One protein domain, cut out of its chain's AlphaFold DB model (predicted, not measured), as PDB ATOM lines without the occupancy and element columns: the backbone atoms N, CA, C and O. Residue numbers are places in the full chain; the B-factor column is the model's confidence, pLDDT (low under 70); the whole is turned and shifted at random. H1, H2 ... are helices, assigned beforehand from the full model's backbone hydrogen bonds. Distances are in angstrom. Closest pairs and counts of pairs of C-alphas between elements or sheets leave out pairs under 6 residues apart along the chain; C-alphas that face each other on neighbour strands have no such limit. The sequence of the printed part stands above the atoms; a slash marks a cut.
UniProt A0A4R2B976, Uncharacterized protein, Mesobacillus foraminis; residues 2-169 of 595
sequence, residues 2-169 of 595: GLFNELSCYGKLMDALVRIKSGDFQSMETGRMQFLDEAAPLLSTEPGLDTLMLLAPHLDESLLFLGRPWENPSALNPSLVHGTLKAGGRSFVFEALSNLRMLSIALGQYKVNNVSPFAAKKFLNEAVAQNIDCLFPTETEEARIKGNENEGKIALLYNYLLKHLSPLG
ATOM      1  N   GLY A   2     168.066 192.974 181.852       45.31
ATOM      2  CA  GLY A   2     169.368 192.782 182.538       45.31
ATOM      3  C   GLY A   2     170.548 192.378 181.635       45.31
ATOM      4  O   GLY A   2     171.539 193.092 181.589       45.31
ATOM      5  N   LEU A   3     170.393 191.329 180.816       42.16
ATOM      6  CA  LEU A   3     171.445 190.831 179.904       42.16
ATOM      7  C   LEU A   3     171.977 191.871 178.895       42.16
ATOM      8  O   LEU A   3     173.158 191.868 178.562       42.16
ATOM      9  N   PHE A   4     171.121 192.777 178.407       45.91
ATOM     10  CA  PHE A   4     171.531 193.837 177.472       45.91
ATOM     11  C   PHE A   4     172.352 194.938 178.162       45.91
ATOM     12  O   PHE A   4     173.271 195.485 177.553       45.91
ATOM     13  N   ASN A   5     172.054 195.239 179.431       57.44
ATOM     14  CA  ASN A   5     172.822 196.203 180.220       57.44
ATOM     15  C   ASN A   5     174.202 195.646 180.612       57.44
ATOM     16  O   ASN A   5     175.183 196.385 180.572       57.44
ATOM     17  N   GLU A   6     174.297 194.350 180.923       56.59
ATOM     18  CA  GLU A   6     175.565 193.685 181.267       56.59
ATOM     19  C   GLU A   6     176.528 193.611 180.070       56.59
ATOM     20  O   GLU A   6     177.695 193.980 180.193       56.59
ATOM     21  N   LEU A   7     176.031 193.250 178.880       60.62
ATOM     22  CA  LEU A   7     176.821 193.260 177.638       60.62
ATOM     23  C   LEU A   7     177.310 194.669 177.261       60.62
ATOM     24  O   LEU A   7     178.440 194.834 176.799       60.62
ATOM     25  N   SER A   8     176.477 195.693 177.483       71.12
ATOM     26  CA  SER A   8     176.856 197.091 177.246       71.12
ATOM     27  C   SER A   8     177.944 197.568 178.214       71.12
ATOM     28  O   SER A   8     178.862 198.266 177.788       71.12
ATOM     29  N   CYS A   9     177.876 197.176 179.489       78.88
ATOM     30  CA  CYS A   9     178.882 197.521 180.495       78.88
ATOM     31  C   CYS A   9     180.229 196.826 180.223       78.88
ATOM     32  O   CYS A   9     181.269 197.482 180.225       78.88
ATOM     33  N   TYR A  10     180.213 195.533 179.881       83.69
ATOM     34  CA  TYR A  10     181.421 194.784 179.516       83.69
ATOM     35  C   TYR A  10     182.166 195.418 178.330       83.69
ATOM     36  O   TYR A  10     183.386 195.584 178.378       83.69
ATOM     37  N   GLY A  11     181.437 195.831 177.285       85.50
ATOM     38  CA  GLY A  11     182.021 196.511 176.124       85.50
ATOM     39  C   GLY A  11     182.754 197.803 176.503       85.50
ATOM     40  O   GLY A  11     183.907 197.988 176.123       85.50
ATOM     41  N   LYS A  12     182.135 198.650 177.336       89.56
ATOM     42  CA  LYS A  12     182.766 199.886 177.825       89.56
ATOM     43  C   LYS A  12     184.024 199.629 178.657       89.56
ATOM     44  O   LYS A  12     185.001 200.365 178.527       89.56
ATOM     45  N   LEU A  13     184.004 198.604 179.514       92.06
ATOM     46  CA  LEU A  13     185.164 198.220 180.322       92.06
ATOM     47  C   LEU A  13     186.326 197.773 179.429       92.06
ATOM     48  O   LEU A  13     187.456 198.213 179.632       92.06
ATOM     49  N   MET A  14     186.051 196.970 178.399       90.00
ATOM     50  CA  MET A  14     187.064 196.562 177.423       90.00
ATOM     51  C   MET A  14     187.610 197.744 176.614       90.00
ATOM     52  O   MET A  14     188.825 197.850 176.449       90.00
ATOM     53  N   ASP A  15     186.758 198.671 176.171       89.44
ATOM     54  CA  ASP A  15     187.196 199.886 175.469       89.44
ATOM     55  C   ASP A  15     188.112 200.751 176.349       89.44
ATOM     56  O   ASP A  15     189.129 201.278 175.884       89.44
ATOM     57  N   ALA A  16     187.791 200.866 177.642       91.06
ATOM     58  CA  ALA A  16     188.638 201.547 178.613       91.06
ATOM     59  C   ALA A  16     189.991 200.830 178.777       91.06
ATOM     60  O   ALA A  16     191.032 201.484 178.716       91.06
ATOM     61  N   LEU A  17     190.009 199.495 178.888       91.69
ATOM     62  CA  LEU A  17     191.241 198.697 178.950       91.69
ATOM     63  C   LEU A  17     192.110 198.839 177.691       91.69
ATOM     64  O   LEU A  17     193.338 198.901 177.800       91.69
ATOM     65  N   VAL A  18     191.504 198.926 176.504       89.31
ATOM     66  CA  VAL A  18     192.221 199.209 175.250       89.31
ATOM     67  C   VAL A  18     192.837 200.604 175.295       89.31
ATOM     68  O   VAL A  18     194.015 200.754 174.977       89.31
ATOM     69  N   ARG A  19     192.085 201.611 175.757       87.75
ATOM     70  CA  ARG A  19     192.558 202.999 175.867       87.75
ATOM     71  C   ARG A  19     193.736 203.155 176.829       87.75
ATOM     72  O   ARG A  19     194.647 203.926 176.537       87.75
ATOM     73  N   ILE A  20     193.741 202.418 177.942       89.44
ATOM     74  CA  ILE A  20     194.869 202.410 178.891       89.44
ATOM     75  C   ILE A  20     196.138 201.894 178.201       89.44
ATOM     76  O   ILE A  20     197.220 202.445 178.392       89.44
ATOM     77  N   LYS A  21     195.989 200.874 177.352       84.50
ATOM     78  CA  LYS A  21     197.087 200.240 176.618       84.50
ATOM     79  C   LYS A  21     197.570 201.047 175.405       84.50
ATOM     80  O   LYS A  21     198.708 200.866 174.980       84.50
ATOM     81  N   SER A  22     196.723 201.898 174.820       73.12
ATOM     82  CA  SER A  22     196.919 202.452 173.471       73.12
ATOM     83  C   SER A  22     197.482 203.877 173.389       73.12
ATOM     84  O   SER A  22     197.495 204.424 172.287       73.12
ATOM     85  N   GLY A  23     197.896 204.528 174.483       67.44
ATOM     86  CA  GLY A  23     198.169 205.973 174.432       67.44
ATOM     87  C   GLY A  23     199.230 206.531 175.377       67.44
ATOM     88  O   GLY A  23     199.827 205.830 176.189       67.44
ATOM     89  N   ASP A  24     199.443 207.840 175.221       82.31
ATOM     90  CA  ASP A  24     200.227 208.697 176.109       82.31
ATOM     91  C   ASP A  24     199.700 208.690 177.559       82.31
ATOM     92  O   ASP A  24     198.613 208.191 177.860       82.31
ATOM     93  N   PHE A  25     200.478 209.261 178.483       83.38
ATOM     94  CA  PHE A  25     200.151 209.278 179.913       83.38
ATOM     95  C   PHE A  25     198.735 209.816 180.208       83.38
ATOM     96  O   PHE A  25     198.035 209.295 181.076       83.38
ATOM     97  N   GLN A  26     198.280 210.827 179.463       84.62
ATOM     98  CA  GLN A  26     196.964 211.434 179.657       84.62
ATOM     99  C   GLN A  26     195.825 210.498 179.231       84.62
ATOM    100  O   GLN A  26     194.818 210.375 179.936       84.62
ATOM    101  N   SER A  27     195.988 209.815 178.100       84.06
ATOM    102  CA  SER A  27     195.043 208.810 177.611       84.06
ATOM    103  C   SER A  27     194.965 207.617 178.564       84.06
ATOM    104  O   SER A  27     193.866 207.137 178.856       84.06
ATOM    105  N   MET A  28     196.113 207.207 179.114       86.69
ATOM    106  CA  MET A  28     196.220 206.137 180.103       86.69
ATOM    107  C   MET A  28     195.455 206.462 181.392       86.69
ATOM    108  O   MET A  28     194.621 205.669 181.826       86.69
ATOM    109  N   GLU A  29     195.686 207.635 181.991       89.50
ATOM    110  CA  GLU A  29     194.967 208.039 183.207       89.50
ATOM    111  C   GLU A  29     193.468 208.220 182.948       89.50
ATOM    112  O   GLU A  29     192.650 207.792 183.759       89.50
ATOM    113  N   THR A  30     193.086 208.784 181.799       89.75
ATOM    114  CA  THR A  30     191.670 208.954 181.437       89.75
ATOM    115  C   THR A  30     190.965 207.606 181.295       89.75
ATOM    116  O   THR A  30     189.899 207.409 181.876       89.75
ATOM    117  N   GLY A  31     191.573 206.659 180.568       90.69
ATOM    118  CA  GLY A  31     191.045 205.301 180.428       90.69
ATOM    119  C   GLY A  31     190.946 204.581 181.773       90.69
ATOM    120  O   GLY A  31     189.952 203.913 182.044       90.69
ATOM    121  N   ARG A  32     191.925 204.787 182.664       94.06
ATOM    122  CA  ARG A  32     191.911 204.216 184.015       94.06
ATOM    123  C   ARG A  32     190.749 204.748 184.845       94.06
ATOM    124  O   ARG A  32     190.043 203.955 185.455       94.06
ATOM    125  N   MET A  33     190.523 206.063 184.856       92.56
ATOM    126  CA  MET A  33     189.403 206.645 185.604       92.56
ATOM    127  C   MET A  33     188.056 206.164 185.061       92.56
ATOM    128  O   MET A  33     187.202 205.770 185.846       92.56
ATOM    129  N   GLN A  34     187.905 206.098 183.734       93.00
ATOM    130  CA  GLN A  34     186.705 205.547 183.098       93.00
ATOM    131  C   GLN A  34     186.452 204.093 183.508       93.00
ATOM    132  O   GLN A  34     185.325 203.748 183.853       93.00
ATOM    133  N   PHE A  35     187.494 203.255 183.524       95.38
ATOM    134  CA  PHE A  35     187.368 201.867 183.960       95.38
ATOM    135  C   PHE A  35     186.892 201.768 185.414       95.38
ATOM    136  O   PHE A  35     185.967 201.018 185.706       95.38
ATOM    137  N   LEU A  36     187.502 202.529 186.331       94.62
ATOM    138  CA  LEU A  36     187.136 202.493 187.751       94.62
ATOM    139  C   LEU A  36     185.703 202.971 187.992       94.62
ATOM    140  O   LEU A  36     184.994 202.366 188.792       94.62
ATOM    141  N   ASP A  37     185.288 204.039 187.310       92.62
ATOM    142  CA  ASP A  37     183.955 204.617 187.472       92.62
ATOM    143  C   ASP A  37     182.866 203.651 186.941       92.62
ATOM    144  O   ASP A  37     181.811 203.520 187.563       92.62
ATOM    145  N   GLU A  38     183.137 202.902 185.862       93.69
ATOM    146  CA  GLU A  38     182.236 201.856 185.333       93.69
ATOM    147  C   GLU A  38     182.298 200.541 186.145       93.69
ATOM    148  O   GLU A  38     181.294 199.839 186.263       93.69
ATOM    149  N   ALA A  39     183.438 200.210 186.765       93.88
ATOM    150  CA  ALA A  39     183.587 199.021 187.614       93.88
ATOM    151  C   ALA A  39     182.956 199.189 189.010       93.88
ATOM    152  O   ALA A  39     182.461 198.224 189.594       93.88
ATOM    153  N   ALA A  40     182.946 200.408 189.558       92.06
ATOM    154  CA  ALA A  40     182.414 200.709 190.888       92.06
ATOM    155  C   ALA A  40     180.973 200.207 191.152       92.06
ATOM    156  O   ALA A  40     180.752 199.613 192.214       92.06
ATOM    157  N   PRO A  41     179.979 200.401 190.258       90.12
ATOM    158  CA  PRO A  41     178.629 199.880 190.480       90.12
ATOM    159  C   PRO A  41     178.568 198.346 190.444       90.12
ATOM    160  O   PRO A  41     177.788 197.763 191.198       90.12
ATOM    161  N   LEU A  42     179.415 197.686 189.644       92.44
ATOM    162  CA  LEU A  42     179.452 196.221 189.534       92.44
ATOM    163  C   LEU A  42     179.897 195.538 190.834       92.44
ATOM    164  O   LEU A  42     179.461 194.432 191.125       92.44
ATOM    165  N   LEU A  43     180.682 196.220 191.672       91.50
ATOM    166  CA  LEU A  43     181.084 195.723 192.996       91.50
ATOM    167  C   LEU A  43     179.929 195.651 194.014       91.50
ATOM    168  O   LEU A  43     180.153 195.284 195.164       91.50
ATOM    169  N   SER A  44     178.707 196.023 193.623       87.81
ATOM    170  CA  SER A  44     177.526 196.017 194.498       87.81
ATOM    171  C   SER A  44     176.604 194.815 194.270       87.81
ATOM    172  O   SER A  44     175.606 194.684 194.976       87.81
ATOM    173  N   THR A  45     176.898 193.944 193.296       86.56
ATOM    174  CA  THR A  45     176.089 192.752 192.995       86.56
ATOM    175  C   THR A  45     176.965 191.546 192.648       86.56
ATOM    176  O   THR A  45     178.071 191.687 192.133       86.56
ATOM    177  N   GLU A  46     176.474 190.336 192.923       83.00
ATOM    178  CA  GLU A  46     177.199 189.101 192.596       83.00
ATOM    179  C   GLU A  46     177.429 188.916 191.077       83.00
ATOM    180  O   GLU A  46     178.576 188.685 190.699       83.00
ATOM    181  N   PRO A  47     176.441 189.150 190.184       89.00
ATOM    182  CA  PRO A  47     176.680 189.124 188.734       89.00
ATOM    183  C   PRO A  47     177.705 190.167 188.252       89.00
ATOM    184  O   PRO A  47     178.434 189.955 187.279       89.00
ATOM    185  N   GLY A  48     177.786 191.311 188.938       91.56
ATOM    186  CA  GLY A  48     178.801 192.321 188.655       91.56
ATOM    187  C   GLY A  48     180.207 191.841 189.020       91.56
ATOM    188  O   GLY A  48     181.141 192.045 188.242       91.56
ATOM    189  N   LEU A  49     180.357 191.131 190.144       92.88
ATOM    190  CA  LEU A  49     181.615 190.480 190.518       92.88
ATOM    191  C   LEU A  49     182.023 189.393 189.521       92.88
ATOM    192  O   LEU A  49     183.189 189.363 189.140       92.88
ATOM    193  N   ASP A  50     181.083 188.584 189.024       91.06
ATOM    194  CA  ASP A  50     181.353 187.610 187.953       91.06
ATOM    195  C   ASP A  50     181.894 188.288 186.686       91.06
ATOM    196  O   ASP A  50     182.876 187.837 186.091       91.06
ATOM    197  N   THR A  51     181.299 189.419 186.301       92.56
ATOM    198  CA  THR A  51     181.742 190.208 185.140       92.56
ATOM    199  C   THR A  51     183.174 190.719 185.321       92.56
ATOM    200  O   THR A  51     184.002 190.599 184.417       92.56
ATOM    201  N   LEU A  52     183.496 191.265 186.497       94.31
ATOM    202  CA  LEU A  52     184.844 191.751 186.808       94.31
ATOM    203  C   LEU A  52     185.863 190.610 186.930       94.31
ATOM    204  O   LEU A  52     187.017 190.774 186.539       94.31
ATOM    205  N   MET A  53     185.439 189.448 187.427       92.75
ATOM    206  CA  MET A  53     186.263 188.247 187.527       92.75
ATOM    207  C   MET A  53     186.671 187.724 186.143       92.75
ATOM    208  O   MET A  53     187.830 187.362 185.942       92.75
ATOM    209  N   LEU A  54     185.762 187.752 185.161       90.88
ATOM    210  CA  LEU A  54     186.077 187.421 183.764       90.88
ATOM    211  C   LEU A  54     187.126 188.364 183.159       90.88
ATOM    212  O   LEU A  54     187.945 187.937 182.348       90.88
ATOM    213  N   LEU A  55     187.126 189.635 183.570       91.75
ATOM    214  CA  LEU A  55     188.080 190.645 183.108       91.75
ATOM    215  C   LEU A  55     189.437 190.582 183.816       91.75
ATOM    216  O   LEU A  55     190.385 191.212 183.345       91.75
ATOM    217  N   ALA A  56     189.556 189.831 184.915       90.31
ATOM    218  CA  ALA A  56     190.752 189.788 185.754       90.31
ATOM    219  C   ALA A  56     192.075 189.554 184.986       90.31
ATOM    220  O   ALA A  56     193.034 190.276 185.274       90.31
ATOM    221  N   PRO A  57     192.157 188.646 183.985       88.06
ATOM    222  CA  PRO A  57     193.377 188.463 183.190       88.06
ATOM    223  C   PRO A  57     193.784 189.713 182.392       88.06
ATOM    224  O   PRO A  57     194.970 190.000 182.241       88.06
ATOM    225  N   HIS A  58     192.808 190.485 181.908       90.88
ATOM    226  CA  HIS A  58     193.048 191.650 181.057       90.88
ATOM    227  C   HIS A  58     193.503 192.890 181.837       90.88
ATOM    228  O   HIS A  58     194.084 193.803 181.252       90.88
ATOM    229  N   LEU A  59     193.279 192.938 183.156       91.62
ATOM    230  CA  LEU A  59     193.645 194.095 183.984       91.62
ATOM    231  C   LEU A  59     195.163 194.339 183.981       91.62
ATOM    232  O   LEU A  59     195.614 195.476 183.822       91.62
ATOM    233  N   ASP A  60     195.946 193.268 184.112       87.38
ATOM    234  CA  ASP A  60     197.410 193.323 184.069       87.38
ATOM    235  C   ASP A  60     197.916 193.527 182.626       87.38
ATOM    236  O   ASP A  60     198.810 194.344 182.397       87.38
ATOM    237  N   GLU A  61     197.308 192.867 181.629       86.50
ATOM    238  CA  GLU A  61     197.661 193.021 180.201       86.50
ATOM    239  C   GLU A  61     197.483 194.449 179.669       86.50
ATOM    240  O   GLU A  61     198.135 194.841 178.690       86.50
ATOM    241  N   SER A  62     196.573 195.200 180.284       88.94
ATOM    242  CA  SER A  62     196.277 196.593 179.972       88.94
ATOM    243  C   SER A  62     196.978 197.584 180.892       88.94
ATOM    244  O   SER A  62     196.734 198.776 180.759       88.94
ATOM    245  N   LEU A  63     197.864 197.136 181.791       90.44
ATOM    246  CA  LEU A  63     198.636 198.007 182.687       90.44
ATOM    247  C   LEU A  63     197.754 198.858 183.621       90.44
ATOM    248  O   LEU A  63     198.135 199.964 184.019       90.44
ATOM    249  N   LEU A  64     196.579 198.343 184.011       93.75
ATOM    250  CA  LEU A  64     195.636 199.065 184.873       93.75
ATOM    251  C   LEU A  64     196.300 199.520 186.181       93.75
ATOM    252  O   LEU A  64     196.081 200.648 186.628       93.75
ATOM    253  N   PHE A  65     197.139 198.658 186.761       93.88
ATOM    254  CA  PHE A  65     197.803 198.883 188.045       93.88
ATOM    255  C   PHE A  65     199.143 199.631 187.951       93.88
ATOM    256  O   PHE A  65     199.744 199.892 188.989       93.88
ATOM    257  N   LEU A  66     199.611 200.001 186.754       92.06
ATOM    258  CA  LEU A  66     200.917 200.642 186.563       92.06
ATOM    259  C   LEU A  66     201.049 201.944 187.373       92.06
ATOM    260  O   LEU A  66     200.209 202.845 187.267       92.06
ATOM    261  N   GLY A  67     202.121 202.053 188.157       88.38
ATOM    262  CA  GLY A  67     202.414 203.184 189.035       88.38
ATOM    263  C   GLY A  67     201.543 203.241 190.294       88.38
ATOM    264  O   GLY A  67     201.457 204.295 190.931       88.38
ATOM    265  N   ARG A  68     200.850 202.150 190.648       92.50
ATOM    266  CA  ARG A  68     199.958 202.062 191.817       92.50
ATOM    267  C   ARG A  68     200.445 200.991 192.805       92.50
ATOM    268  O   ARG A  68     201.153 200.072 192.404       92.50
ATOM    269  N   PRO A  69     200.027 201.043 194.086       92.12
ATOM    270  CA  PRO A  69     200.431 200.053 195.092       92.12
ATOM    271  C   PRO A  69     200.145 198.591 194.712       92.12
ATOM    272  O   PRO A  69     200.861 197.692 195.142       92.12
ATOM    273  N   TRP A  70     199.126 198.352 193.881       94.94
ATOM    274  CA  TRP A  70     198.717 197.018 193.437       94.94
ATOM    275  C   TRP A  70     199.465 196.499 192.200       94.94
ATOM    276  O   TRP A  70     199.159 195.398 191.741       94.94
ATOM    277  N   GLU A  71     200.418 197.256 191.642       93.44
ATOM    278  CA  GLU A  71     201.140 196.879 190.417       93.44
ATOM    279  C   GLU A  71     201.797 195.505 190.532       93.44
ATOM    280  O   GLU A  71     201.612 194.654 189.667       93.44
ATOM    281  N   ASN A  72     202.522 195.267 191.627       91.50
ATOM    282  CA  ASN A  72     203.226 194.015 191.845       91.50
ATOM    283  C   ASN A  72     202.399 193.065 192.733       91.50
ATOM    284  O   ASN A  72     202.407 193.231 193.958       91.50
ATOM    285  N   PRO A  73     201.762 192.018 192.173       91.31
ATOM    286  CA  PRO A  73     200.949 191.088 192.957       91.31
ATOM    287  C   PRO A  73     201.752 190.304 194.012       91.31
ATOM    288  O   PRO A  73     201.183 189.869 195.008       91.31
ATOM    289  N   SER A  74     203.073 190.154 193.850       91.00
ATOM    290  CA  SER A  74     203.923 189.457 194.836       91.00
ATOM    291  C   SER A  74     204.274 190.301 196.067       91.00
ATOM    292  O   SER A  74     204.712 189.748 197.073       91.00
ATOM    293  N   ALA A  75     204.077 191.624 196.002       91.38
ATOM    294  CA  ALA A  75     204.370 192.565 197.086       91.38
ATOM    295  C   ALA A  75     203.120 193.001 197.870       91.38
ATOM    296  O   ALA A  75     203.213 193.857 198.750       91.38
ATOM    297  N   LEU A  76     201.948 192.442 197.549       93.12
ATOM    298  CA  LEU A  76     200.707 192.762 198.246       93.12
ATOM    299  C   LEU A  76     200.773 192.307 199.708       93.12
ATOM    300  O   LEU A  76     201.254 191.217 200.015       93.12
ATOM    301  N   ASN A  77     200.243 193.135 200.608       89.62
ATOM    302  CA  ASN A  77     200.216 192.860 202.041       89.62
ATOM    303  C   ASN A  77     198.763 192.689 202.527       89.62
ATOM    304  O   ASN A  77     198.014 193.671 202.503       89.62
ATOM    305  N   PRO A  78     198.369 191.493 203.010       86.56
ATOM    306  CA  PRO A  78     197.023 191.231 203.521       86.56
ATOM    307  C   PRO A  78     196.550 192.216 204.598       86.56
ATOM    308  O   PRO A  78     195.375 192.572 204.631       86.56
ATOM    309  N   SER A  79     197.461 192.714 205.439       84.25
ATOM    310  CA  SER A  79     197.127 193.612 206.552       84.25
ATOM    311  C   SER A  79     196.773 195.035 206.129       84.25
ATOM    312  O   SER A  79     196.207 195.781 206.925       84.25
ATOM    313  N   LEU A  80     197.070 195.425 204.887       87.69
ATOM    314  CA  LEU A  80     196.694 196.739 204.357       87.69
ATOM    315  C   LEU A  80     195.308 196.737 203.701       87.69
ATOM    316  O   LEU A  80     194.688 197.794 203.606       87.69
ATOM    317  N   VAL A  81     194.803 195.564 203.298       89.00
ATOM    318  CA  VAL A  81     193.556 195.420 202.527       89.00
ATOM    319  C   VAL A  81     192.373 196.066 203.252       89.00
ATOM    320  O   VAL A  81     191.642 196.854 202.653       89.00
ATOM    321  N   HIS A  82     192.232 195.814 204.560       83.06
ATOM    322  CA  HIS A  82     191.133 196.344 205.383       83.06
ATOM    323  C   HIS A  82     191.022 197.865 205.313       83.06
ATOM    324  O   HIS A  82     189.967 198.427 205.016       83.06
ATOM    325  N   GLY A  83     192.143 198.541 205.590       80.69
ATOM    326  CA  GLY A  83     192.204 199.996 205.638       80.69
ATOM    327  C   GLY A  83     191.866 200.606 204.284       80.69
ATOM    328  O   GLY A  83     191.147 201.602 204.221       80.69
ATOM    329  N   THR A  84     192.319 199.973 203.201       88.25
ATOM    330  CA  THR A  84     192.059 200.446 201.844       88.25
ATOM    331  C   THR A  84     190.605 200.264 201.422       88.25
ATOM    332  O   THR A  84     190.029 201.171 200.819       88.25
ATOM    333  N   LEU A  85     189.983 199.135 201.777       87.94
ATOM    334  CA  LEU A  85     188.564 198.902 201.517       87.94
ATOM    335  C   LEU A  85     187.681 199.875 202.310       87.94
ATOM    336  O   LEU A  85     186.770 200.479 201.742       87.94
ATOM    337  N   LYS A  86     187.987 200.093 203.596       80.56
ATOM    338  CA  LYS A  86     187.256 201.048 204.446       80.56
ATOM    339  C   LYS A  86     187.406 202.499 203.995       80.56
ATOM    340  O   LYS A  86     186.452 203.261 204.120       80.56
ATOM    341  N   ALA A  87     188.561 202.884 203.450       82.06
ATOM    342  CA  ALA A  87     188.777 204.234 202.926       82.06
ATOM    343  C   ALA A  87     187.825 204.593 201.767       82.06
ATOM    344  O   ALA A  87     187.580 205.773 201.519       82.06
ATOM    345  N   GLY A  88     187.265 203.593 201.076       83.69
ATOM    346  CA  GLY A  88     186.263 203.803 200.039       83.69
ATOM    347  C   GLY A  88     186.809 204.436 198.756       83.69
ATOM    348  O   GLY A  88     188.009 204.417 198.461       83.69
ATOM    349  N   GLY A  89     185.891 204.981 197.954       87.12
ATOM    350  CA  GLY A  89     186.208 205.664 196.702       87.12
ATOM    351  C   GLY A  89     186.953 204.774 195.701       87.12
ATOM    352  O   GLY A  89     186.704 203.576 195.588       87.12
ATOM    353  N   ARG A  90     187.895 205.363 194.959       89.69
ATOM    354  CA  ARG A  90     188.664 204.649 193.925       89.69
ATOM    355  C   ARG A  90     189.646 203.628 194.498       89.69
ATOM    356  O   ARG A  90     189.907 202.620 193.848       89.69
ATOM    357  N   SER A  91     190.159 203.855 195.707       90.88
ATOM    358  CA  SER A  91     191.060 202.912 196.379       90.88
ATOM    359  C   SER A  91     190.356 201.593 196.700       90.88
ATOM    360  O   SER A  91     190.936 200.536 196.472       90.88
ATOM    361  N   PHE A  92     189.086 201.648 197.122       92.00
ATOM    362  CA  PHE A  92     188.247 200.455 197.277       92.00
ATOM    363  C   PHE A  92     188.125 199.672 195.963       92.00
ATOM    364  O   PHE A  92     188.307 198.457 195.955       92.00
ATOM    365  N   VAL A  93     187.866 200.359 194.843       95.00
ATOM    366  CA  VAL A  93     187.717 199.706 193.529       95.00
ATOM    367  C   VAL A  93     189.019 199.019 193.109       95.00
ATOM    368  O   VAL A  93     188.989 197.861 192.704       95.00
ATOM    369  N   PHE A  94     190.173 199.680 193.257       95.81
ATOM    370  CA  PHE A  94     191.471 199.053 192.977       95.81
ATOM    371  C   PHE A  94     191.740 197.831 193.851       95.81
ATOM    372  O   PHE A  94     192.181 196.803 193.336       95.81
ATOM    373  N   GLU A  95     191.478 197.938 195.152       96.19
ATOM    374  CA  GLU A  95     191.681 196.841 196.092       96.19
ATOM    375  C   GLU A  95     190.790 195.649 195.726       96.19
ATOM    376  O   GLU A  95     191.285 194.528 195.598       96.19
ATOM    377  N   ALA A  96     189.506 195.883 195.441       95.25
ATOM    378  CA  ALA A  96     188.578 194.841 195.013       95.25
ATOM    379  C   ALA A  96     189.033 194.154 193.713       95.25
ATOM    380  O   ALA A  96     189.102 192.925 193.654       95.25
ATOM    381  N   LEU A  97     189.427 194.928 192.697       96.75
ATOM    382  CA  LEU A  97     189.951 194.399 191.433       96.75
ATOM    383  C   LEU A  97     191.252 193.608 191.627       96.75
ATOM    384  O   LEU A  97     191.436 192.561 191.008       96.75
ATOM    385  N   SER A  98     192.145 194.064 192.511       96.31
ATOM    386  CA  SER A  98     193.370 193.335 192.852       96.31
ATOM    387  C   SER A  98     193.063 192.006 193.551       96.31
ATOM    388  O   SER A  98     193.701 190.999 193.249       96.31
ATOM    389  N   ASN A  99     192.065 191.965 194.438       95.38
ATOM    390  CA  ASN A  99     191.622 190.728 195.085       95.38
ATOM    391  C   ASN A  99     191.012 189.744 194.067       95.38
ATOM    392  O   ASN A  99     191.352 188.562 194.091       95.38
ATOM    393  N   LEU A 100     190.197 190.222 193.117       95.44
ATOM    394  CA  LEU A 100     189.673 189.399 192.015       95.44
ATOM    395  C   LEU A 100     190.793 188.884 191.091       95.44
ATOM    396  O   LEU A 100     190.800 187.707 190.730       95.44
ATOM    397  N   ARG A 101     191.805 189.710 190.782       94.81
ATOM    398  CA  ARG A 101     193.022 189.271 190.072       94.81
ATOM    399  C   ARG A 101     193.724 188.137 190.814       94.81
ATOM    400  O   ARG A 101     194.034 187.109 190.212       94.81
ATOM    401  N   MET A 102     193.957 188.298 192.115       95.06
ATOM    402  CA  MET A 102     194.579 187.256 192.935       95.06
ATOM    403  C   MET A 102     193.731 185.983 192.959       95.06
ATOM    404  O   MET A 102     194.285 184.884 192.941       95.06
ATOM    405  N   LEU A 103     192.401 186.103 192.928       94.00
ATOM    406  CA  LEU A 103     191.516 184.942 192.883       94.00
ATOM    407  C   LEU A 103     191.651 184.207 191.548       94.00
ATOM    408  O   LEU A 103     191.765 182.984 191.533       94.00
ATOM    409  N   SER A 104     191.724 184.942 190.439       93.88
ATOM    410  CA  SER A 104     191.925 184.369 189.104       93.88
ATOM    411  C   SER A 104     193.257 183.609 189.006       93.88
ATOM    412  O   SER A 104     193.309 182.508 188.448       93.88
ATOM    413  N   ILE A 105     194.321 184.128 189.638       93.94
ATOM    414  CA  ILE A 105     195.616 183.434 189.763       93.94
ATOM    415  C   ILE A 105     195.492 182.180 190.638       93.94
ATOM    416  O   ILE A 105     195.981 181.113 190.264       93.94
ATOM    417  N   ALA A 106     194.820 182.280 191.788       91.19
ATOM    418  CA  ALA A 106     194.625 181.165 192.716       91.19
ATOM    419  C   ALA A 106     193.840 180.000 192.086       91.19
ATOM    420  O   ALA A 106     194.162 178.837 192.334       91.19
ATOM    421  N   LEU A 107     192.854 180.308 191.239       89.25
ATOM    422  CA  LEU A 107     192.070 179.334 190.474       89.25
ATOM    423  C   LEU A 107     192.805 178.803 189.230       89.25
ATOM    424  O   LEU A 107     192.295 177.914 188.549       89.25
ATOM    425  N   GLY A 108     193.989 179.336 188.911       88.62
ATOM    426  CA  GLY A 108     194.773 178.958 187.732       88.62
ATOM    427  C   GLY A 108     194.198 179.454 186.400       88.62
ATOM    428  O   GLY A 108     194.669 179.024 185.346       88.62
ATOM    429  N   GLN A 109     193.205 180.347 186.440       89.56
ATOM    430  CA  GLN A 109     192.578 180.970 185.270       89.56
ATOM    431  C   GLN A 109     193.481 182.041 184.649       89.56
ATOM    432  O   GLN A 109     193.450 182.254 183.439       89.56
ATOM    433  N   TYR A 110     194.327 182.666 185.468       89.94
ATOM    434  CA  TYR A 110     195.326 183.638 185.048       89.94
ATOM    435  C   TYR A 110     196.718 183.241 185.552       89.94
ATOM    436  O   TYR A 110     196.871 182.735 186.662       89.94
ATOM    437  N   LYS A 111     197.754 183.439 184.731       86.94
ATOM    438  CA  LYS A 111     199.141 183.097 185.075       86.94
ATOM    439  C   LYS A 111     200.023 184.331 184.964       86.94
ATOM    440  O   LYS A 111     200.126 184.915 183.891       86.94
ATOM    441  N   VAL A 112     200.713 184.653 186.054       86.75
ATOM    442  CA  VAL A 112     201.724 185.715 186.115       86.75
ATOM    443  C   VAL A 112     203.039 185.112 186.587       86.75
ATOM    444  O   VAL A 112     203.056 184.219 187.432       86.75
ATOM    445  N   ASN A 113     204.157 185.592 186.050       80.38
ATOM    446  CA  ASN A 113     205.476 185.002 186.305       80.38
ATOM    447  C   ASN A 113     205.959 185.144 187.761       80.38
ATOM    448  O   ASN A 113     206.819 184.381 188.190       80.38
ATOM    449  N   ASN A 114     205.444 186.116 188.516       85.06
ATOM    450  CA  ASN A 114     205.933 186.478 189.852       85.06
ATOM    451  C   ASN A 114     205.064 185.955 191.012       85.06
ATOM    452  O   ASN A 114     205.464 186.106 192.165       85.06
ATOM    453  N   VAL A 115     203.905 185.339 190.747       91.81
ATOM    454  CA  VAL A 115     203.005 184.810 191.786       91.81
ATOM    455  C   VAL A 115     202.467 183.446 191.373       91.81
ATOM    456  O   VAL A 115     201.864 183.290 190.316       91.81
ATOM    457  N   SER A 116     202.658 182.442 192.231       92.56
ATOM    458  CA  SER A 116     202.088 181.109 192.021       92.56
ATOM    459  C   SER A 116     200.620 181.044 192.472       92.56
ATOM    460  O   SER A 116     200.237 181.776 193.390       92.56
ATOM    461  N   PRO A 117     199.801 180.116 191.931       90.56
ATOM    462  CA  PRO A 117     198.437 179.887 192.421       90.56
ATOM    463  C   PRO A 117     198.375 179.634 193.935       90.56
ATOM    464  O   PRO A 117     197.475 180.114 194.620       90.56
ATOM    465  N   PHE A 118     199.379 178.940 194.483       85.38
ATOM    466  CA  PHE A 118     199.499 178.707 195.921       85.38
ATOM    467  C   PHE A 118     199.733 180.004 196.709       85.38
ATOM    468  O   PHE A 118     199.056 180.242 197.707       85.38
ATOM    469  N   ALA A 119     200.664 180.854 196.263       87.25
ATOM    470  CA  ALA A 119     200.942 182.132 196.914       87.25
ATOM    471  C   ALA A 119     199.729 183.073 196.853       87.25
ATOM    472  O   ALA A 119     199.402 183.711 197.851       87.25
ATOM    473  N   ALA A 120     199.013 183.093 195.723       91.69
ATOM    474  CA  ALA A 120     197.792 183.875 195.580       91.69
ATOM    475  C   ALA A 120     196.673 183.391 196.515       91.69
ATOM    476  O   ALA A 120     196.054 184.195 197.213       91.69
ATOM    477  N   LYS A 121     196.477 182.069 196.608       87.00
ATOM    478  CA  LYS A 121     195.530 181.462 197.554       87.00
ATOM    479  C   LYS A 121     195.895 181.782 199.006       87.00
ATOM    480  O   LYS A 121     195.012 182.092 199.799       87.00
ATOM    481  N   LYS A 122     197.187 181.741 199.355       83.94
ATOM    482  CA  LYS A 122     197.680 182.108 200.691       83.94
ATOM    483  C   LYS A 122     197.382 183.575 201.022       83.94
ATOM    484  O   LYS A 122     196.805 183.833 202.072       83.94
ATOM    485  N   PHE A 123     197.708 184.503 200.117       90.62
ATOM    486  CA  PHE A 123     197.408 185.930 200.280       90.62
ATOM    487  C   PHE A 123     195.916 186.171 200.534       90.62
ATOM    488  O   PHE A 123     195.559 186.840 201.500       90.62
ATOM    489  N   LEU A 124     195.041 185.587 199.707       90.06
ATOM    490  CA  LEU A 124     193.596 185.770 199.850       90.06
ATOM    491  C   LEU A 124     193.049 185.162 201.138       90.06
ATOM    492  O   LEU A 124     192.210 185.780 201.783       90.06
ATOM    493  N   ASN A 125     193.534 183.984 201.537       82.00
ATOM    494  CA  ASN A 125     193.150 183.383 202.812       82.00
ATOM    495  C   ASN A 125     193.539 184.290 203.985       82.00
ATOM    496  O   ASN A 125     192.729 184.498 204.880       82.00
ATOM    497  N   GLU A 126     194.747 184.860 203.974       81.69
ATOM    498  CA  GLU A 126     195.188 185.800 205.007       81.69
ATOM    499  C   GLU A 126     194.366 187.095 204.986       81.69
ATOM    500  O   GLU A 126     193.951 187.561 206.047       81.69
ATOM    501  N   ALA A 127     194.070 187.638 203.802       87.06
ATOM    502  CA  ALA A 127     193.259 188.842 203.647       87.06
ATOM    503  C   ALA A 127     191.831 188.614 204.160       87.06
ATOM    504  O   ALA A 127     191.373 189.351 205.024       87.06
ATOM    505  N   VAL A 128     191.151 187.557 203.719       82.50
ATOM    506  CA  VAL A 128     189.815 187.184 204.212       82.50
ATOM    507  C   VAL A 128     189.842 186.960 205.721       82.50
ATOM    508  O   VAL A 128     189.022 187.513 206.445       82.50
ATOM    509  N   ALA A 129     190.812 186.191 206.221       75.12
ATOM    510  CA  ALA A 129     190.899 185.855 207.633       75.12
ATOM    511  C   ALA A 129     191.136 187.083 208.524       75.12
ATOM    512  O   ALA A 129     190.727 187.073 209.680       75.12
ATOM    513  N   GLN A 130     191.842 188.110 208.048       76.25
ATOM    514  CA  GLN A 130     192.038 189.373 208.778       76.25
ATOM    515  C   GLN A 130     190.824 190.312 208.688       76.25
ATOM    516  O   GLN A 130     190.790 191.319 209.385       76.25
ATOM    517  N   ASN A 131     189.835 189.976 207.857       74.75
ATOM    518  CA  ASN A 131     188.668 190.801 207.554       74.75
ATOM    519  C   ASN A 131     187.346 190.030 207.727       74.75
ATOM    520  O   ASN A 131     186.341 190.363 207.101       74.75
ATOM    521  N   ILE A 132     187.319 188.996 208.575       69.69
ATOM    522  CA  ILE A 132     186.085 188.250 208.886       69.69
ATOM    523  C   ILE A 132     185.018 189.175 209.462       69.69
ATOM    524  O   ILE A 132     183.855 189.076 209.082       69.69
ATOM    525  N   ASP A 133     185.425 190.147 210.271       64.69
ATOM    526  CA  ASP A 133     184.531 191.169 210.811       64.69
ATOM    527  C   ASP A 133     183.849 191.986 209.701       64.69
ATOM    528  O   ASP A 133     182.801 192.571 209.925       64.69
ATOM    529  N   CYS A 134     184.392 192.027 208.477       67.06
ATOM    530  CA  CYS A 134     183.737 192.674 207.339       67.06
ATOM    531  C   CYS A 134     182.724 191.785 206.614       67.06
ATOM    532  O   CYS A 134     181.817 192.310 205.973       67.06
ATOM    533  N   LEU A 135     182.862 190.459 206.687       62.66
ATOM    534  CA  LEU A 135     181.802 189.535 206.267       62.66
ATOM    535  C   LEU A 135     180.593 189.638 207.201       62.66
ATOM    536  O   LEU A 135     179.455 189.440 206.775       62.66
ATOM    537  N   PHE A 136     180.863 189.964 208.466       60.19
ATOM    538  CA  PHE A 136     179.888 190.037 209.544       60.19
ATOM    539  C   PHE A 136     180.073 191.351 210.312       60.19
ATOM    540  O   PHE A 136     180.576 191.322 211.433       60.19
ATOM    541  N   PRO A 137     179.695 192.503 209.716       54.66
ATOM    542  CA  PRO A 137     179.970 193.821 210.280       54.66
ATOM    543  C   PRO A 137     179.561 193.917 211.751       54.66
ATOM    544  O   PRO A 137     178.390 193.731 212.120       54.66
ATOM    545  N   THR A 138     180.575 194.187 212.573       53.53
ATOM    546  CA  THR A 138     180.494 194.473 214.005       53.53
ATOM    547  C   THR A 138     179.891 195.854 214.226       53.53
ATOM    548  O   THR A 138     180.432 196.851 213.744       53.53
ATOM    549  N   GLU A 139     178.808 195.930 214.998       59.69
ATOM    550  CA  GLU A 139     178.032 197.156 215.248       59.69
ATOM    551  C   GLU A 139     178.718 198.078 216.278       59.69
ATOM    552  O   GLU A 139     178.159 198.455 217.298       59.69
ATOM    553  N   THR A 140     179.978 198.447 216.048       58.59
ATOM    554  CA  THR A 140     180.745 199.292 216.982       58.59
ATOM    555  C   THR A 140     180.316 200.762 216.936       58.59
ATOM    556  O   THR A 140     179.786 201.244 215.934       58.59
ATOM    557  N   GLU A 141     180.609 201.515 218.004       58.16
ATOM    558  CA  GLU A 141     180.351 202.964 218.027       58.16
ATOM    559  C   GLU A 141     181.143 203.709 216.941       58.16
ATOM    560  O   GLU A 141     180.628 204.621 216.294       58.16
ATOM    561  N   GLU A 142     182.375 203.270 216.674       58.69
ATOM    562  CA  GLU A 142     183.198 203.804 215.590       58.69
ATOM    563  C   GLU A 142     182.526 203.612 214.221       58.69
ATOM    564  O   GLU A 142     182.467 204.550 213.422       58.69
ATOM    565  N   ALA A 143     181.985 202.418 213.959       59.03
ATOM    566  CA  ALA A 143     181.264 202.125 212.724       59.03
ATOM    567  C   ALA A 143     179.954 202.930 212.616       59.03
ATOM    568  O   ALA A 143     179.642 203.452 211.542       59.03
ATOM    569  N   ARG A 144     179.238 203.121 213.733       64.88
ATOM    570  CA  ARG A 144     178.021 203.949 213.796       64.88
ATOM    571  C   ARG A 144     178.295 205.412 213.437       64.88
ATOM    572  O   ARG A 144     177.523 206.005 212.690       64.88
ATOM    573  N   ILE A 145     179.372 205.994 213.968       56.97
ATOM    574  CA  ILE A 145     179.727 207.407 213.749       56.97
ATOM    575  C   ILE A 145     180.248 207.639 212.327       56.97
ATOM    576  O   ILE A 145     179.912 208.649 211.711       56.97
ATOM    577  N   LYS A 146     181.073 206.726 211.800       59.31
ATOM    578  CA  LYS A 146     181.748 206.930 210.509       59.31
ATOM    579  C   LYS A 146     180.853 206.684 209.290       59.31
ATOM    580  O   LYS A 146     181.191 207.200 208.231       59.31
ATOM    581  N   GLY A 147     179.725 205.979 209.442       55.38
ATOM    582  CA  GLY A 147     178.750 205.729 208.375       55.38
ATOM    583  C   GLY A 147     179.309 204.817 207.277       55.38
ATOM    584  O   GLY A 147     180.189 205.198 206.514       55.38
ATOM    585  N   ASN A 148     178.810 203.587 207.176       58.50
ATOM    586  CA  ASN A 148     179.467 202.548 206.380       58.50
ATOM    587  C   ASN A 148     178.726 202.197 205.078       58.50
ATOM    588  O   ASN A 148     178.273 201.072 204.881       58.50
ATOM    589  N   GLU A 149     178.670 203.133 204.121       57.91
ATOM    590  CA  GLU A 149     178.136 202.852 202.769       57.91
ATOM    591  C   GLU A 149     178.892 201.717 202.044       57.91
ATOM    592  O   GLU A 149     178.336 201.045 201.175       57.91
ATOM    593  N   ASN A 150     180.156 201.469 202.408       69.62
ATOM    594  CA  ASN A 150     180.989 200.441 201.781       69.62
ATOM    595  C   ASN A 150     180.903 199.062 202.455       69.62
ATOM    596  O   ASN A 150     181.303 198.087 201.826       69.62
ATOM    597  N   GLU A 151     180.366 198.931 203.677       71.12
ATOM    598  CA  GLU A 151     180.332 197.637 204.391       71.12
ATOM    599  C   GLU A 151     179.607 196.554 203.592       71.12
ATOM    600  O   GLU A 151     180.125 195.449 203.453       71.12
ATOM    601  N   GLY A 152     178.458 196.886 202.995       72.12
ATOM    602  CA  GLY A 152     177.705 195.939 202.169       72.12
ATOM    603  C   GLY A 152     178.502 195.442 200.958       72.12
ATOM    604  O   GLY A 152     178.466 194.255 200.637       72.12
ATOM    605  N   LYS A 153     179.282 196.325 200.319       83.00
ATOM    606  CA  LYS A 153     180.136 195.968 199.173       83.00
ATOM    607  C   LYS A 153     181.341 195.132 199.601       83.00
ATOM    608  O   LYS A 153     181.707 194.186 198.910       83.00
ATOM    609  N   ILE A 154     181.939 195.448 200.751       85.25
ATOM    610  CA  ILE A 154     183.048 194.677 201.328       85.25
ATOM    611  C   ILE A 154     182.573 193.262 201.693       85.25
ATOM    612  O   ILE A 154     183.215 192.282 201.312       85.25
ATOM    613  N   ALA A 155     181.433 193.146 202.380       77.62
ATOM    614  CA  ALA A 155     180.838 191.864 202.745       77.62
ATOM    615  C   ALA A 155     180.526 191.020 201.502       77.62
ATOM    616  O   ALA A 155     180.806 189.821 201.473       77.62
ATOM    617  N   LEU A 156     179.979 191.643 200.453       83.25
ATOM    618  CA  LEU A 156     179.711 190.977 199.183       83.25
ATOM    619  C   LEU A 156     180.998 190.458 198.522       83.25
ATOM    620  O   LEU A 156     181.049 189.287 198.144       83.25
ATOM    621  N   LEU A 157     182.043 191.291 198.428       88.75
ATOM    622  CA  LEU A 157     183.342 190.907 197.869       88.75
ATOM    623  C   LEU A 157     183.936 189.705 198.611       88.75
ATOM    624  O   LEU A 157     184.327 188.726 197.979       88.75
ATOM    625  N   TYR A 158     183.985 189.738 199.943       84.94
ATOM    626  CA  TYR A 158     184.551 188.623 200.699       84.94
ATOM    627  C   TYR A 158     183.693 187.356 200.613       84.94
ATOM    628  O   TYR A 158     184.252 186.268 200.493       84.94
ATOM    629  N   ASN A 159     182.358 187.468 200.608       77.81
ATOM    630  CA  ASN A 159     181.475 186.316 200.394       77.81
ATOM    631  C   ASN A 159     181.730 185.669 199.028       77.81
ATOM    632  O   ASN A 159     181.719 184.443 198.909       77.81
ATOM    633  N   TYR A 160     181.991 186.485 198.006       85.62
ATOM    634  CA  TYR A 160     182.387 186.008 196.688       85.62
ATOM    635  C   TYR A 160     183.738 185.281 196.733       85.62
ATOM    636  O   TYR A 160     183.826 184.135 196.299       85.62
ATOM    637  N   LEU A 161     184.770 185.879 197.342       86.38
ATOM    638  CA  LEU A 161     186.084 185.239 197.505       86.38
ATOM    639  C   LEU A 161     185.977 183.881 198.228       86.38
ATOM    640  O   LEU A 161     186.579 182.900 197.794       86.38
ATOM    641  N   LEU A 162     185.170 183.799 199.289       76.94
ATOM    642  CA  LEU A 162     184.954 182.575 200.064       76.94
ATOM    643  C   LEU A 162     184.333 181.429 199.265       76.94
ATOM    644  O   LEU A 162     184.684 180.275 199.499       76.94
ATOM    645  N   LYS A 163     183.447 181.715 198.304       76.81
ATOM    646  CA  LYS A 163     182.859 180.674 197.439       76.81
ATOM    647  C   LYS A 163     183.916 179.924 196.627       76.81
ATOM    648  O   LYS A 163     183.693 178.771 196.261       76.81
ATOM    649  N   HIS A 164     185.053 180.564 196.363       75.88
ATOM    650  CA  HIS A 164     186.103 180.060 195.481       75.88
ATOM    651  C   HIS A 164     187.387 179.632 196.214       75.88
ATOM    652  O   HIS A 164     188.275 179.037 195.600       75.88
ATOM    653  N   LEU A 165     187.501 179.895 197.520       74.12
ATOM    654  CA  LEU A 165     188.670 179.559 198.335       74.12
ATOM    655  C   LEU A 165     188.334 178.449 199.339       74.12
ATOM    656  O   LEU A 165     187.428 178.596 200.144       74.12
ATOM    657  N   SER A 166     189.118 177.365 199.357       62.06
ATOM    658  CA  SER A 166     189.118 176.391 200.467       62.06
ATOM    659  C   SER A 166     190.201 176.793 201.483       62.06
ATOM    660  O   SER A 166     191.389 176.668 201.143       62.06
ATOM    661  N   PRO A 167     189.866 177.306 202.677       58.78
ATOM    662  CA  PRO A 167     190.820 177.985 203.540       58.78
ATOM    663  C   PRO A 167     191.265 177.125 204.727       58.78
ATOM    664  O   PRO A 167     190.468 176.660 205.536       58.78
ATOM    665  N   LEU A 168     192.584 177.009 204.873       55.28
ATOM    666  CA  LEU A 168     193.221 176.666 206.143       55.28
ATOM    667  C   LEU A 168     193.011 177.829 207.131       55.28
ATOM    668  O   LEU A 168     193.296 178.975 206.785       55.28
ATOM    669  N   GLY A 169     192.518 177.545 208.338       66.06
ATOM    670  CA  GLY A 169     192.414 178.504 209.449       66.06
ATOM    671  C   GLY A 169     191.226 179.479 209.423       66.06
ATOM    672  O   GLY A 169     191.042 180.218 210.387       66.06
TER     673      GLY A 169
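This is residues 2 to 169 of the 595 residues of an uncharacterized protein of Mesobacillus foraminis (UniProt A0A4R2B976). H5 makes the core of this all-helix model; H1, H2 and H3, their centres in a triangle, form a group on one side of it, H2 and H3 crossing H5, while H4, H6 and H9 pack round the rest. H8 lies out at the end of the longest axis far from H1 and H2 and touches no helix. The printed part has 168 residues, with nine named helices, H1 to H9 in chain order, and no named strand. It is compact, with a radius of gyration of the C-alphas of 15.7 A, spanning 46 by 35 by 32 A.

H1, residues 2 to 21, forms a hairpin with H2, residues 25 to 42, at a shallow tilt of 23 degrees; the closest C-alphas, of Ile 20 and Met 28, are 4.1 A apart. With H3, residues 46 to 61, they make a bundle, helices side by side, up and down. H1 and H3 only just touch, with 3 pairs of C-alphas within 8 A, the closest being Leu 17 and Leu 59 at 7.2 A. The hub is H5, residues 89 to 106, touching five helices. H3 stands about perpendicular to it at 79 degrees, with C-alphas of Ala 56 and Arg 101 closest at 4.9 A. H5 makes a second up-and-down bundle with H6, residues 117 to 130, and H9, residues 151 to 164. H5 and H9 run the same way at a shallow tilt of 6 degrees, the closest C-alphas, of Leu 103 and Leu 161, 7.1 A apart. H4, residues 78 to 87, forms a hairpin with H5, the closest C-alphas being Leu 85 and Phe 92 at 4.5 A. H7, residues 132 to 135, touches H9, where C-alphas of Leu 135 and Ala 155 are closest at 4.3 A. H8, residues 141 to 146, is apart from H9. Each O i to N i+4 pair is within hydrogen-bond range in H1, H6 and H8, against 12 of 14 in H2, 8 of 12 in H3, 4 of 6 in H4, 13 of 14 in H5 and 9 of 10 in H9; H7 is too short for one.

H1 begins at C-alpha 2, (169.368, 192.782, 182.538), and is 29.3 A long. H2 measures 26.3 A, H5 26.2 A, H3 24.2 A, H9 20.5 A and H6 20.0 A. H3 has a kink of 44 degrees near residue 55. H9 ends at C-alpha 164, (186.103, 180.060, 195.481).

The C-alphas of Ser 22 and Glu 141, the two farthest apart, are 47.5 A apart. The printed part has no cut; residues 62 to 77 make the long link from H3 to H4. Mean pLDDT of the printed part is 82.8, with residues 2 to 7, 23, 132 to 150 and 166 to 169 under 70.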